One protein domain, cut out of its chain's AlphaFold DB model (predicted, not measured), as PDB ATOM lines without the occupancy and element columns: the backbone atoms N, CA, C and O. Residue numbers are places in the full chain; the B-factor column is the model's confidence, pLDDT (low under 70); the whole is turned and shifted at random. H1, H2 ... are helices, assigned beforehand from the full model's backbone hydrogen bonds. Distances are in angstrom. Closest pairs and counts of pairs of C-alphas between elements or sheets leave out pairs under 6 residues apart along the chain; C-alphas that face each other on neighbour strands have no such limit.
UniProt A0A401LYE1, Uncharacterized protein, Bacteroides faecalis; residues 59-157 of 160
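Overview. This is residues 59 to 157 of the 160 residues of an uncharacterized protein of Bacteroides faecalis (UniProt A0A401LYE1). A compact, rounded knot of crossed helices is built round one helix, H4, in the middle, with the two longest helices, H2 and H6, on opposite sides of it and H3 and H5 on two further sides. H1 packs on H2 and lies at one end of the longest axis, H7 packs on H4, and the link from H6 to H7, with Asp 146, lies at the other end. The printed part has 99 residues with seven named helices, H1 to H7 in chain order, and no named strand, and its class is all helix. The radius of gyration of the C-alphas is 12.8 A, and the C-alphas span 35 by 31 by 20 A.

Along the chain. Find C-alpha 73 at (39.526, -19.793, 1.368); from there H2, residues 73 to 86, runs 20.0 A to C-alpha 86. H6, residues 129 to 142, also has 14 residues and is 19.8 A long. Look next at H4, residues 103 to 113, which runs 15.0 A and has its centre 1.8 A from the mean of the C-alphas. The shorter helices are H1, residues 59 to 66, beginning at C-alpha 59, (28.703, -5.150, -4.279); H3, residues 90 to 97; H5, residues 118 to 125; and H7, residues 150 to 156, ending at C-alpha 156, (33.570, -0.795, 19.171).

Arrangement. Start at H4, the hub, which touches four helices. It touches H2 at a steep tilt of 48 degrees, the same way; the closest C-alphas, of Trp 76 and His 107, are 7.3 A apart. H3 touches H4 with Ala 91 nearest Ile 106, C-alphas 7.4 A apart. H4 and H5 form a helical hairpin, opposite ways at 38 degrees, only just steep, and the C-alphas of Leu 111 and Ile 121 come closest at 6.4 A. H7 touches H4 where the C-alphas of Arg 113 and Arg 155 are 5.4 A apart. H6 is close to H4 but not clearly touching, about perpendicular at 82 degrees, with the C-alphas of Asp 105 and Leu 139 closest at 7.2 A. Farther out, H1 touches H2, with the C-alphas of Ile 61 and Leu 79 closest at 6.8 A, and is apart from H4. In each of the seven helices every O i to N i+4 pair is within hydrogen-bond range.

Size, cuts and confidence. The C-alphas farthest apart, of Asn 59 and Asp 146, are 35.1 A apart. The printed part has no cut, and no link is long. Its mean pLDDT is 91.1; look at Pro 68 for the one printed residue under 70.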
ATOM      1  N   ASN A  59      29.735  -4.320  -3.653       84.12
ATOM      2  CA  ASN A  59      28.703  -5.150  -4.279       84.12
ATOM      3  C   ASN A  59      29.094  -6.629  -4.329       84.12
ATOM      4  O   ASN A  59      28.233  -7.494  -4.169       84.12
ATOM      5  N   GLU A  60      30.378  -6.929  -4.533       84.94
ATOM      6  CA  GLU A  60      30.876  -8.302  -4.547       84.94
ATOM      7  C   GLU A  60      30.762  -8.936  -3.157       84.94
ATOM      8  O   GLU A  60      30.284 -10.064  -3.021       84.94
ATOM      9  N   ILE A  61      31.133  -8.193  -2.111       88.62
ATOM     10  CA  ILE A  61      30.994  -8.657  -0.727       88.62
ATOM     11  C   ILE A  61      29.526  -8.836  -0.356       88.62
ATOM     12  O   ILE A  61      29.169  -9.861   0.219       88.62
ATOM     13  N   ASN A  62      28.653  -7.905  -0.736       86.31
ATOM     14  CA  ASN A  62      27.219  -8.043  -0.493       86.31
ATOM     15  C   ASN A  62      26.650  -9.288  -1.192       86.31
ATOM     16  O   ASN A  62      25.939 -10.070  -0.566       86.31
ATOM     17  N   GLN A  63      27.017  -9.546  -2.450       86.94
ATOM     18  CA  GLN A  63      26.610 -10.770  -3.153       86.94
ATOM     19  C   GLN A  63      27.114 -12.040  -2.454       86.94
ATOM     20  O   GLN A  63      26.364 -13.008  -2.309       86.94
ATOM     21  N   LEU A  64      28.360 -12.026  -1.976       86.25
ATOM     22  CA  LEU A  64      28.957 -13.126  -1.220       86.25
ATOM     23  C   LEU A  64      28.205 -13.385   0.094       86.25
ATOM     24  O   LEU A  64      27.978 -14.543   0.445       86.25
ATOM     25  N   LEU A  65      27.775 -12.331   0.792       86.50
ATOM     26  CA  LEU A  65      27.029 -12.424   2.051       86.50
ATOM     27  C   LEU A  65      25.538 -12.762   1.863       86.50
ATOM     28  O   LEU A  65      24.912 -13.282   2.781       86.50
ATOM     29  N   HIS A  66      24.959 -12.539   0.682       84.94
ATOM     30  CA  HIS A  66      23.571 -12.920   0.390       84.94
ATOM     31  C   HIS A  66      23.392 -14.387  -0.022       84.94
ATOM     32  O   HIS A  66      22.259 -14.863  -0.099       84.94
ATOM     33  N   SER A  67      24.481 -15.123  -0.261       83.06
ATOM     34  CA  SER A  67      24.442 -16.551  -0.586       83.06
ATOM     35  C   SER A  67      24.856 -17.387   0.633       83.06
ATOM     36  O   SER A  67      26.054 -17.575   0.868       83.06
ATOM     37  N   PRO A  68      23.899 -17.899   1.439       69.88
ATOM     38  CA  PRO A  68      24.189 -18.599   2.688       69.88
ATOM     39  C   PRO A  68      24.806 -19.974   2.406       69.88
ATOM     40  O   PRO A  68      24.132 -21.000   2.341       69.88
ATOM     41  N   SER A  69      26.123 -19.991   2.235       83.38
ATOM     42  CA  SER A  69      26.924 -21.188   2.014       83.38
ATOM     43  C   SER A  69      28.262 -21.058   2.730       83.38
ATOM     44  O   SER A  69      28.695 -19.966   3.097       83.38
ATOM     45  N   ARG A  70      28.934 -22.189   2.960       85.62
ATOM     46  CA  ARG A  70      30.271 -22.186   3.557       85.62
ATOM     47  C   ARG A  70      31.223 -21.357   2.692       85.62
ATOM     48  O   ARG A  70      31.390 -21.651   1.510       85.62
ATOM     49  N   LEU A  71      31.921 -20.403   3.303       89.06
ATOM     50  CA  LEU A  71      32.910 -19.603   2.586       89.06
ATOM     51  C   LEU A  71      34.161 -20.426   2.253       89.06
ATOM     52  O   LEU A  71      34.688 -21.183   3.077       89.06
ATOM     53  N   THR A  72      34.639 -20.258   1.022       90.81
ATOM     54  CA  THR A  72      35.909 -20.819   0.553       90.81
ATOM     55  C   THR A  72      37.086 -19.996   1.082       90.81
ATOM     56  O   THR A  72      36.918 -18.871   1.552       90.81
ATOM     57  N   LYS A  73      38.309 -20.531   0.987       89.00
ATOM     58  CA  LYS A  73      39.526 -19.793   1.368       89.00
ATOM     59  C   LYS A  73      39.676 -18.474   0.592       89.00
ATOM     60  O   LYS A  73      40.110 -17.481   1.161       89.00
ATOM     61  N   GLU A  74      39.287 -18.472  -0.680       88.06
ATOM     62  CA  GLU A  74      39.316 -17.281  -1.536       88.06
ATOM     63  C   GLU A  74      38.307 -16.223  -1.067       88.06
ATOM     64  O   GLU A  74      38.642 -15.049  -0.950       88.06
ATOM     65  N   ASN A  75      37.094 -16.652  -0.704       90.62
ATOM     66  CA  ASN A  75      36.061 -15.765  -0.170       90.62
ATOM     67  C   ASN A  75      36.508 -15.095   1.138       90.62
ATOM     68  O   ASN A  75      36.271 -13.905   1.331       90.62
ATOM     69  N   TRP A  76      37.179 -15.842   2.020       92.31
ATOM     70  CA  TRP A  76      37.743 -15.290   3.256       92.31
ATOM     71  C   TRP A  76      38.825 -14.249   2.994       92.31
ATOM     72  O   TRP A  76      38.807 -13.196   3.622       92.31
ATOM     73  N   ASN A  77      39.720 -14.519   2.042       89.50
ATOM     74  CA  ASN A  77      40.758 -13.572   1.650       89.50
ATOM     75  C   ASN A  77      40.141 -12.264   1.129       89.50
ATOM     76  O   ASN A  77      40.479 -11.180   1.594       89.50
ATOM     77  N   ARG A  78      39.149 -12.360   0.237       88.12
ATOM     78  CA  ARG A  78      38.425 -11.190  -0.289       88.12
ATOM     79  C   ARG A  78      37.733 -10.388   0.806       88.12
ATOM     80  O   ARG A  78      37.850  -9.165   0.824       88.12
ATOM     81  N   LEU A  79      37.066 -11.067   1.739       91.06
ATOM     82  CA  LEU A  79      36.432 -10.422   2.888       91.06
ATOM     83  C   LEU A  79      37.461  -9.706   3.776       91.06
ATOM     84  O   LEU A  79      37.225  -8.582   4.209       91.06
ATOM     85  N   GLU A  80      38.606 -10.337   4.038       91.25
ATOM     86  CA  GLU A  80      39.679  -9.753   4.846       91.25
ATOM     87  C   GLU A  80      40.310  -8.532   4.162       91.25
ATOM     88  O   GLU A  80      40.509  -7.507   4.817       91.25
ATOM     89  N   ILE A  81      40.556  -8.595   2.849       88.25
ATOM     90  CA  ILE A  81      41.021  -7.451   2.052       88.25
ATOM     91  C   ILE A  81      40.013  -6.304   2.139       88.25
ATOM     92  O   ILE A  81      40.404  -5.186   2.476       88.25
ATOM     93  N   TYR A  82      38.731  -6.579   1.891       89.25
ATOM     94  CA  TYR A  82      37.676  -5.569   1.948       89.25
ATOM     95  C   TYR A  82      37.588  -4.907   3.327       89.25
ATOM     96  O   TYR A  82      37.558  -3.681   3.423       89.25
ATOM     97  N   ILE A  83      37.600  -5.688   4.412       89.62
ATOM     98  CA  ILE A  83      37.545  -5.146   5.778       89.62
ATOM     99  C   ILE A  83      38.797  -4.324   6.087       89.62
ATOM    100  O   ILE A  83      38.699  -3.253   6.679       89.62
ATOM    101  N   ASN A  84      39.979  -4.782   5.678       88.31
ATOM    102  CA  ASN A  84      41.203  -4.017   5.893       88.31
ATOM    103  C   ASN A  84      41.215  -2.698   5.106       88.31
ATOM    104  O   ASN A  84      41.721  -1.705   5.622       88.31
ATOM    105  N   GLN A  85      40.648  -2.675   3.898       85.06
ATOM    106  CA  GLN A  85      40.528  -1.468   3.075       85.06
ATOM    107  C   GLN A  85      39.462  -0.498   3.601       85.06
ATOM    108  O   GLN A  85      39.672   0.709   3.562       85.06
ATOM    109  N   SER A  86      38.335  -1.011   4.102       86.31
ATOM    110  CA  SER A  86      37.197  -0.195   4.554       86.31
ATOM    111  C   SER A  86      37.264   0.221   6.025       86.31
ATOM    112  O   SER A  86      36.612   1.187   6.411       86.31
ATOM    113  N   GLN A  87      38.017  -0.498   6.863       87.12
ATOM    114  CA  GLN A  87      38.029  -0.315   8.319       87.12
ATOM    115  C   GLN A  87      39.454  -0.225   8.871       87.12
ATOM    116  O   GLN A  87      39.828  -0.985   9.767       87.12
ATOM    117  N   ASP A  88      40.265   0.678   8.319       85.56
ATOM    118  CA  ASP A  88      41.611   1.017   8.802       85.56
ATOM    119  C   ASP A  88      42.442  -0.199   9.227       85.56
ATOM    120  O   ASP A  88      42.981  -0.254  10.342       85.56
ATOM    121  N   TYR A  89      42.537  -1.192   8.343       87.56
ATOM    122  CA  TYR A  89      43.350  -2.390   8.544       87.56
ATOM    123  C   TYR A  89      42.981  -3.204   9.792       87.56
ATOM    124  O   TYR A  89      43.844  -3.742  10.495       87.56
ATOM    125  N   PHE A  90      41.682  -3.286  10.082       89.62
ATOM    126  CA  PHE A  90      41.133  -3.960  11.254       89.62
ATOM    127  C   PHE A  90      41.686  -5.377  11.480       89.62
ATOM    128  O   PHE A  90      42.112  -5.690  12.592       89.62
ATOM    129  N   ALA A  91      41.714  -6.234  10.454       90.50
ATOM    130  CA  ALA A  91      42.162  -7.621  10.595       90.50
ATOM    131  C   ALA A  91      43.670  -7.705  10.880       90.50
ATOM    132  O   ALA A  91      44.103  -8.475  11.740       90.50
ATOM    133  N   ALA A  92      44.468  -6.848  10.237       88.31
ATOM    134  CA  ALA A  92      45.902  -6.754  10.506       88.31
ATOM    135  C   ALA A  92      46.179  -6.286  11.949       88.31
ATOM    136  O   ALA A  92      46.958  -6.916  12.670       88.31
ATOM    137  N   LYS A  93      45.479  -5.242  12.418       88.75
ATOM    138  CA  LYS A  93      45.547  -4.769  13.815       88.75
ATOM    139  C   LYS A  93      45.114  -5.854  14.803       88.75
ATOM    140  O   LYS A  93      45.716  -6.010  15.865       88.75
ATOM    141  N   LEU A  94      44.080  -6.624  14.464       91.31
ATOM    142  CA  LEU A  94      43.592  -7.730  15.284       91.31
ATOM    143  C   LEU A  94      44.667  -8.812  15.461       91.31
ATOM    144  O   LEU A  94      44.921  -9.228  16.590       91.31
ATOM    145  N   ARG A  95      45.341  -9.212  14.378       90.56
ATOM    146  CA  ARG A  95      46.446 -10.190  14.406       90.56
ATOM    147  C   ARG A  95      47.636  -9.696  15.222       90.56
ATOM    148  O   ARG A  95      48.214 -10.470  15.980       90.56
ATOM    149  N   GLN A  96      47.969  -8.412  15.099       88.12
ATOM    150  CA  GLN A  96      49.070  -7.806  15.845       88.12
ATOM    151  C   GLN A  96      48.786  -7.767  17.353       88.12
ATOM    152  O   GLN A  96      49.636  -8.150  18.155       88.12
ATOM    153  N   ASN A  97      47.590  -7.320  17.742       88.25
ATOM    154  CA  ASN A  97      47.245  -7.120  19.151       88.25
ATOM    155  C   ASN A  97      46.831  -8.417  19.857       88.25
ATOM    156  O   ASN A  97      46.978  -8.531  21.074       88.25
ATOM    157  N   TYR A  98      46.345  -9.410  19.109       92.31
ATOM    158  CA  TYR A  98      45.882 -10.687  19.648       92.31
ATOM    159  C   TYR A  98      46.513 -11.881  18.907       92.31
ATOM    160  O   TYR A  98      45.802 -12.659  18.265       92.31
ATOM    161  N   PRO A  99      47.835 -12.111  19.050       91.44
ATOM    162  CA  PRO A  99      48.557 -13.163  18.322       91.44
ATOM    163  C   PRO A  99      48.132 -14.596  18.694       91.44
ATOM    164  O   PRO A  99      48.495 -15.552  18.018       91.44
ATOM    165  N   SER A 100      47.361 -14.777  19.773       91.56
ATOM    166  CA  SER A 100      46.807 -16.075  20.190       91.56
ATOM    167  C   SER A 100      45.516 -16.485  19.460       91.56
ATOM    168  O   SER A 100      44.961 -17.562  19.726       91.56
ATOM    169  N   LEU A 101      44.962 -15.599  18.626       93.88
ATOM    170  CA  LEU A 101      43.789 -15.903  17.810       93.88
ATOM    171  C   LEU A 101      44.195 -16.793  16.638       93.88
ATOM    172  O   LEU A 101      45.234 -16.591  16.017       93.88
ATOM    173  N   THR A 102      43.370 -17.794  16.346       95.12
ATOM    174  CA  THR A 102      43.536 -18.615  15.142       95.12
ATOM    175  C   THR A 102      42.867 -17.942  13.940       95.12
ATOM    176  O   THR A 102      42.029 -17.060  14.111       95.12
ATOM    177  N   GLU A 103      43.158 -18.401  12.722       93.31
ATOM    178  CA  GLU A 103      42.442 -17.945  11.512       93.31
ATOM    179  C   GLU A 103      40.922 -18.070  11.657       93.31
ATOM    180  O   GLU A 103      40.173 -17.133  11.408       93.31
ATOM    181  N   ASP A 104      40.470 -19.215  12.162       93.88
ATOM    182  CA  ASP A 104      39.068 -19.484  12.477       93.88
ATOM    183  C   ASP A 104      38.448 -18.462  13.444       93.88
ATOM    184  O   ASP A 104      37.277 -18.106  13.308       93.88
ATOM    185  N   ASP A 105      39.210 -18.028  14.450       95.56
ATOM    186  CA  ASP A 105      38.761 -17.021  15.409       95.56
ATOM    187  C   ASP A 105      38.607 -15.662  14.716       95.56
ATOM    188  O   ASP A 105      37.613 -14.966  14.925       95.56
ATOM    189  N   ILE A 106      39.565 -15.313  13.856       95.25
ATOM    190  CA  ILE A 106      39.576 -14.064  13.095       95.25
ATOM    191  C   ILE A 106      38.402 -14.029  12.124       95.25
ATOM    192  O   ILE A 106      37.648 -13.065  12.146       95.25
ATOM    193  N   HIS A 107      38.157 -15.098  11.367       95.19
ATOM    194  CA  HIS A 107      36.995 -15.228  10.487       95.19
ATOM    195  C   HIS A 107      35.673 -14.942  11.209       95.19
ATOM    196  O   HIS A 107      34.849 -14.164  10.729       95.19
ATOM    197  N   ILE A 108      35.482 -15.517  12.399       96.06
ATOM    198  CA  ILE A 108      34.286 -15.270  13.211       96.06
ATOM    199  C   ILE A 108      34.194 -13.792  13.617       96.06
ATOM    200  O   ILE A 108      33.114 -13.206  13.550       96.06
ATOM    201  N   ILE A 109      35.311 -13.181  14.024       96.38
ATOM    202  CA  ILE A 109      35.364 -11.764  14.412       96.38
ATOM    203  C   ILE A 109      35.055 -10.853  13.219       96.38
ATOM    204  O   ILE A 109      34.290  -9.904  13.379       96.38
ATOM    205  N   LEU A 110      35.587 -11.149  12.030       95.00
ATOM    206  CA  LEU A 110      35.310 -10.401  10.801       95.00
ATOM    207  C   LEU A 110      33.814 -10.419  10.473       95.00
ATOM    208  O   LEU A 110      33.224  -9.368  10.239       95.00
ATOM    209  N   LEU A 111      33.168 -11.585  10.550       94.50
ATOM    210  CA  LEU A 111      31.725 -11.685  10.327       94.50
ATOM    211  C   LEU A 111      30.903 -10.932  11.391       94.50
ATOM    212  O   LEU A 111      29.916 -10.278  11.059       94.50
ATOM    213  N   MET A 112      31.316 -10.962  12.665       94.75
ATOM    214  CA  MET A 112      30.677 -10.162  13.724       94.75
ATOM    215  C   MET A 112      30.845  -8.660  13.492       94.75
ATOM    216  O   MET A 112      29.919  -7.886  13.748       94.75
ATOM    217  N   ARG A 113      32.017  -8.250  12.997       92.62
ATOM    218  CA  ARG A 113      32.335  -6.861  12.660       92.62
ATOM    219  C   ARG A 113      31.470  -6.350  11.508       92.62
ATOM    220  O   ARG A 113      31.012  -5.215  11.577       92.62
ATOM    221  N   MET A 114      31.174  -7.208  10.531       89.75
ATOM    222  CA  MET A 114      30.210  -6.955   9.448       89.75
ATOM    223  C   MET A 114      28.746  -6.929   9.918       89.75
ATOM    224  O   MET A 114      27.853  -6.627   9.138       89.75
ATOM    225  N   GLY A 115      28.480  -7.231  11.192       91.12
ATOM    226  CA  GLY A 115      27.144  -7.135  11.775       91.12
ATOM    227  C   GLY A 115      26.230  -8.331  11.508       91.12
ATOM    228  O   GLY A 115      25.051  -8.235  11.834       91.12
ATOM    229  N   LEU A 116      26.759  -9.441  10.987       92.06
ATOM    230  CA  LEU A 116      25.982 -10.641  10.667       92.06
ATOM    231  C   LEU A 116      25.364 -11.289  11.911       92.06
ATOM    232  O   LEU A 116      25.949 -11.272  13.003       92.06
ATOM    233  N   ASP A 117      24.195 -11.908  11.734       92.56
ATOM    234  CA  ASP A 117      23.554 -12.660  12.806       92.56
ATOM    235  C   ASP A 117      24.330 -13.947  13.105       92.56
ATOM    236  O   ASP A 117      24.998 -14.546  12.260       92.56
ATOM    237  N   HIS A 118      24.196 -14.437  14.334       93.75
ATOM    238  CA  HIS A 118      24.823 -15.681  14.751       93.75
ATOM    239  C   HIS A 118      24.462 -16.845  13.816       93.75
ATOM    240  O   HIS A 118      25.342 -17.648  13.496       93.75
ATOM    241  N   LYS A 119      23.207 -16.935  13.353       93.44
ATOM    242  CA  LYS A 119      22.778 -18.004  12.438       93.44
ATOM    243  C   LYS A 119      23.573 -17.986  11.138       93.44
ATOM    244  O   LYS A 119      24.066 -19.030  10.717       93.44
ATOM    245  N   GLU A 120      23.747 -16.807  10.555       93.69
ATOM    246  CA  GLU A 120      24.508 -16.604   9.323       93.69
ATOM    247  C   GLU A 120      25.982 -16.952   9.540       93.69
ATOM    248  O   GLU A 120      26.554 -17.731   8.781       93.69
ATOM    249  N   ILE A 121      26.570 -16.490  10.651       95.00
ATOM    250  CA  ILE A 121      27.954 -16.814  11.028       95.00
ATOM    251  C   ILE A 121      28.171 -18.330  11.101       95.00
ATOM    252  O   ILE A 121      29.174 -18.843  10.605       95.00
ATOM    253  N   ALA A 122      27.238 -19.074  11.699       95.19
ATOM    254  CA  ALA A 122      27.339 -20.530  11.754       95.19
ATOM    255  C   ALA A 122      27.294 -21.186  10.371       95.19
ATOM    256  O   ALA A 122      28.045 -22.136  10.143       95.19
ATOM    257  N   ILE A 123      26.459 -20.678   9.462       93.94
ATOM    258  CA  ILE A 123      26.365 -21.176   8.086       93.94
ATOM    259  C   ILE A 123      27.679 -20.912   7.340       93.94
ATOM    260  O   ILE A 123      28.277 -21.852   6.811       93.94
ATOM    261  N   PHE A 124      28.186 -19.677   7.368       93.25
ATOM    262  CA  PHE A 124      29.431 -19.300   6.687       93.25
ATOM    263  C   PHE A 124      30.648 -20.073   7.202       93.25
ATOM    264  O   PHE A 124      31.501 -20.495   6.416       93.25
ATOM    265  N   CYS A 125      30.712 -20.312   8.516       92.75
ATOM    266  CA  CYS A 125      31.771 -21.100   9.144       92.75
ATOM    267  C   CYS A 125      31.534 -22.620   9.082       92.75
ATOM    268  O   CYS A 125      32.425 -23.374   9.471       92.75
ATOM    269  N   ASN A 126      30.369 -23.085   8.612       93.81
ATOM    270  CA  ASN A 126      29.955 -24.491   8.619       93.81
ATOM    271  C   ASN A 126      30.078 -25.161  10.006       93.81
ATOM    272  O   ASN A 126      30.705 -26.211  10.164       93.81
ATOM    273  N   ILE A 127      29.503 -24.528  11.033       94.44
ATOM    274  CA  ILE A 127      29.488 -25.026  12.417       94.44
ATOM    275  C   ILE A 127      28.087 -24.947  13.027       94.44
ATOM    276  O   ILE A 127      27.248 -24.154  12.617       94.44
ATOM    277  N   LEU A 128      27.848 -25.729  14.081       96.12
ATOM    278  CA  LEU A 128      26.605 -25.637  14.847       96.12
ATOM    279  C   LEU A 128      26.538 -24.357  15.690       96.12
ATOM    280  O   LEU A 128      27.552 -23.826  16.152       96.12
ATOM    281  N   MET A 129      25.315 -23.923  16.001       96.56
ATOM    282  CA  MET A 129      25.089 -22.751  16.850       96.56
ATOM    283  C   MET A 129      25.629 -22.898  18.274       96.56
ATOM    284  O   MET A 129      26.179 -21.951  18.841       96.56
ATOM    285  N   SER A 130      25.527 -24.099  18.843       95.94
ATOM    286  CA  SER A 130      26.130 -24.452  20.133       95.94
ATOM    287  C   SER A 130      27.658 -24.323  20.102       95.94
ATOM    288  O   SER A 130      28.268 -23.777  21.032       95.94
ATOM    289  N   SER A 131      28.279 -24.749  19.001       96.06
ATOM    290  CA  SER A 131      29.713 -24.598  18.766       96.06
ATOM    291  C   SER A 131      30.109 -23.127  18.658       96.06
ATOM    292  O   SER A 131      31.084 -22.724  19.294       96.06
ATOM    293  N   LEU A 132      29.334 -22.299  17.945       96.81
ATOM    294  CA  LEU A 132      29.593 -20.858  17.863       96.81
ATOM    295  C   LEU A 132      29.515 -20.188  19.243       96.81
ATOM    296  O   LEU A 132      30.402 -19.411  19.594       96.81
ATOM    297  N   ARG A 133      28.515 -20.526  20.070       95.56
ATOM    298  CA  ARG A 133      28.406 -20.019  21.453       95.56
ATOM    299  C   ARG A 133      29.657 -20.343  22.276       95.56
ATOM    300  O   ARG A 133      30.185 -19.479  22.974       95.56
ATOM    301  N   THR A 134      30.157 -21.571  22.157       95.94
ATOM    302  CA  THR A 134      31.384 -21.997  22.845       95.94
ATOM    303  C   THR A 134      32.606 -21.232  22.334       95.94
ATOM    304  O   THR A 134      33.408 -20.754  23.137       95.94
ATOM    305  N   ARG A 135      32.738 -21.057  21.011       96.00
ATOM    306  CA  ARG A 135      33.819 -20.258  20.407       96.00
ATOM    307  C   ARG A 135      33.776 -18.804  20.889       96.00
ATOM    308  O   ARG A 135      34.802 -18.303  21.329       96.00
ATOM    309  N   ARG A 136      32.599 -18.170  20.961       95.25
ATOM    310  CA  ARG A 136      32.419 -16.810  21.518       95.25
ATOM    311  C   ARG A 136      32.903 -16.683  22.964       95.25
ATOM    312  O   ARG A 136      33.605 -15.732  23.293       95.25
ATOM    313  N   SER A 137      32.590 -17.662  23.816       95.12
ATOM    314  CA  SER A 137      33.094 -17.684  25.199       95.12
ATOM    315  C   SER A 137      34.627 -17.762  25.252       95.12
ATOM    316  O   SER A 137      35.261 -17.087  26.064       95.12
ATOM    317  N   ARG A 138      35.244 -18.543  24.354       95.12
ATOM    318  CA  ARG A 138      36.709 -18.625  24.239       95.12
ATOM    319  C   ARG A 138      37.313 -17.325  23.714       95.12
ATOM    320  O   ARG A 138      38.313 -16.890  24.275       95.12
ATOM    321  N   LEU A 139      36.699 -16.692  22.712       95.94
ATOM    322  CA  LEU A 139      37.125 -15.391  22.183       95.94
ATOM    323  C   LEU A 139      37.165 -14.332  23.287       95.94
ATOM    324  O   LEU A 139      38.193 -13.685  23.457       95.94
ATOM    325  N   LYS A 140      36.111 -14.245  24.112       95.12
ATOM    326  CA  LYS A 140      36.070 -13.335  25.269       95.12
ATOM    327  C   LYS A 140      37.284 -13.525  26.190       95.12
ATOM    328  O   LYS A 140      37.924 -12.552  26.575       95.12
ATOM    329  N   LYS A 141      37.651 -14.779  26.487       94.69
ATOM    330  CA  LYS A 141      38.830 -15.107  27.311       94.69
ATOM    331  C   LYS A 141      40.151 -14.769  26.616       94.69
ATOM    332  O   LYS A 141      41.018 -14.171  27.243       94.69
ATOM    333  N   LYS A 142      40.306 -15.133  25.338       94.56
ATOM    334  CA  LYS A 142      41.525 -14.866  24.553       94.56
ATOM    335  C   LYS A 142      41.798 -13.369  24.416       94.56
ATOM    336  O   LYS A 142      42.937 -12.943  24.561       94.56
ATOM    337  N   MET A 143      40.751 -12.581  24.192       93.19
ATOM    338  CA  MET A 143      40.840 -11.127  24.056       93.19
ATOM    339  C   MET A 143      40.817 -10.392  25.401       93.19
ATOM    340  O   MET A 143      40.932  -9.172  25.420       93.19
ATOM    341  N   LYS A 144      40.665 -11.117  26.521       92.31
ATOM    342  CA  LYS A 144      40.520 -10.553  27.873       92.31
ATOM    343  C   LYS A 144      39.453  -9.447  27.938       92.31
ATOM    344  O   LYS A 144      39.616  -8.464  28.651       92.31
ATOM    345  N   ALA A 145      38.376  -9.612  27.173       90.50
ATOM    346  CA  ALA A 145      37.321  -8.617  27.062       90.50
ATOM    347  C   ALA A 145      36.344  -8.766  28.233       90.50
ATOM    348  O   ALA A 145      35.679  -9.800  28.361       90.50
ATOM    349  N   ASP A 146      36.229  -7.738  29.066       89.25
ATOM    350  CA  ASP A 146      35.238  -7.692  30.140       89.25
ATOM    351  C   ASP A 146      33.948  -7.023  29.642       89.25
ATOM    352  O   ASP A 146      33.724  -5.832  29.815       89.25
ATOM    353  N   CYS A 147      33.147  -7.787  28.895       89.25
ATOM    354  CA  CYS A 147      31.899  -7.322  28.283       89.25
ATOM    355  C   CYS A 147      30.810  -8.397  28.331       89.25
ATOM    356  O   CYS A 147      31.104  -9.593  28.246       89.25
ATOM    357  N   ASP A 148      29.543  -8.004  28.399       87.69
ATOM    358  CA  ASP A 148      28.428  -8.960  28.340       87.69
ATOM    359  C   ASP A 148      28.290  -9.588  26.950       87.69
ATOM    360  O   ASP A 148      28.056 -10.792  26.803       87.69
ATOM    361  N   SER A 149      28.519  -8.778  25.916       91.25
ATOM    362  CA  SER A 149      28.413  -9.171  24.518       91.25
ATOM    363  C   SER A 149      29.736  -8.954  23.794       91.25
ATOM    364  O   SER A 149      30.138  -7.830  23.499       91.25
ATOM    365  N   ILE A 150      30.391 -10.062  23.436       92.88
ATOM    366  CA  ILE A 150      31.614 -10.029  22.622       92.88
ATOM    367  C   ILE A 150      31.379  -9.377  21.254       92.88
ATOM    368  O   ILE A 150      32.286  -8.770  20.697       92.88
ATOM    369  N   SER A 151      30.160  -9.488  20.718       92.25
ATOM    370  CA  SER A 151      29.811  -8.925  19.414       92.25
ATOM    371  C   SER A 151      29.841  -7.397  19.456       92.25
ATOM    372  O   SER A 151      30.342  -6.773  18.526       92.25
ATOM    373  N   ASP A 152      29.368  -6.801  20.551       91.25
ATOM    374  CA  ASP A 152      29.347  -5.345  20.710       91.25
ATOM    375  C   ASP A 152      30.750  -4.806  21.000       91.25
ATOM    376  O   ASP A 152      31.184  -3.860  20.349       91.25
ATOM    377  N   PHE A 153      31.531  -5.514  21.824       93.75
ATOM    378  CA  PHE A 153      32.955  -5.218  22.009       93.75
ATOM    379  C   PHE A 153      33.726  -5.190  20.678       93.75
ATOM    380  O   PHE A 153      34.479  -4.257  20.408       93.75
ATOM    381  N   ILE A 154      33.517  -6.182  19.805       93.44
ATOM    382  CA  ILE A 154      34.162  -6.233  18.482       93.44
ATOM    383  C   ILE A 154      33.735  -5.053  17.602       93.44
ATOM    384  O   ILE A 154      34.553  -4.537  16.839       93.44
ATOM    385  N   ARG A 155      32.476  -4.614  17.682       88.50
ATOM    386  CA  ARG A 155      31.968  -3.469  16.908       88.50
ATOM    387  C   ARG A 155      32.543  -2.138  17.373       88.50
ATOM    388  O   ARG A 155      32.574  -1.212  16.571       88.50
ATOM    389  N   GLU A 156      32.966  -2.018  18.622       89.19
ATOM    390  CA  GLU A 156      33.570  -0.795  19.171       89.19
ATOM    391  C   GLU A 156      35.097  -0.778  19.048       89.19
ATOM    392  O   GLU A 156      35.717   0.282  19.049       89.19
ATOM    393  N   LEU A 157      35.713  -1.946  18.870       88.69
ATOM    394  CA  LEU A 157      37.160  -2.082  18.772       88.69
ATOM    395  C   LEU A 157      37.737  -1.248  17.608       88.69
ATOM    396  O   LEU A 157      37.310  -1.397  16.463       88.69
TER     397      LEU A 157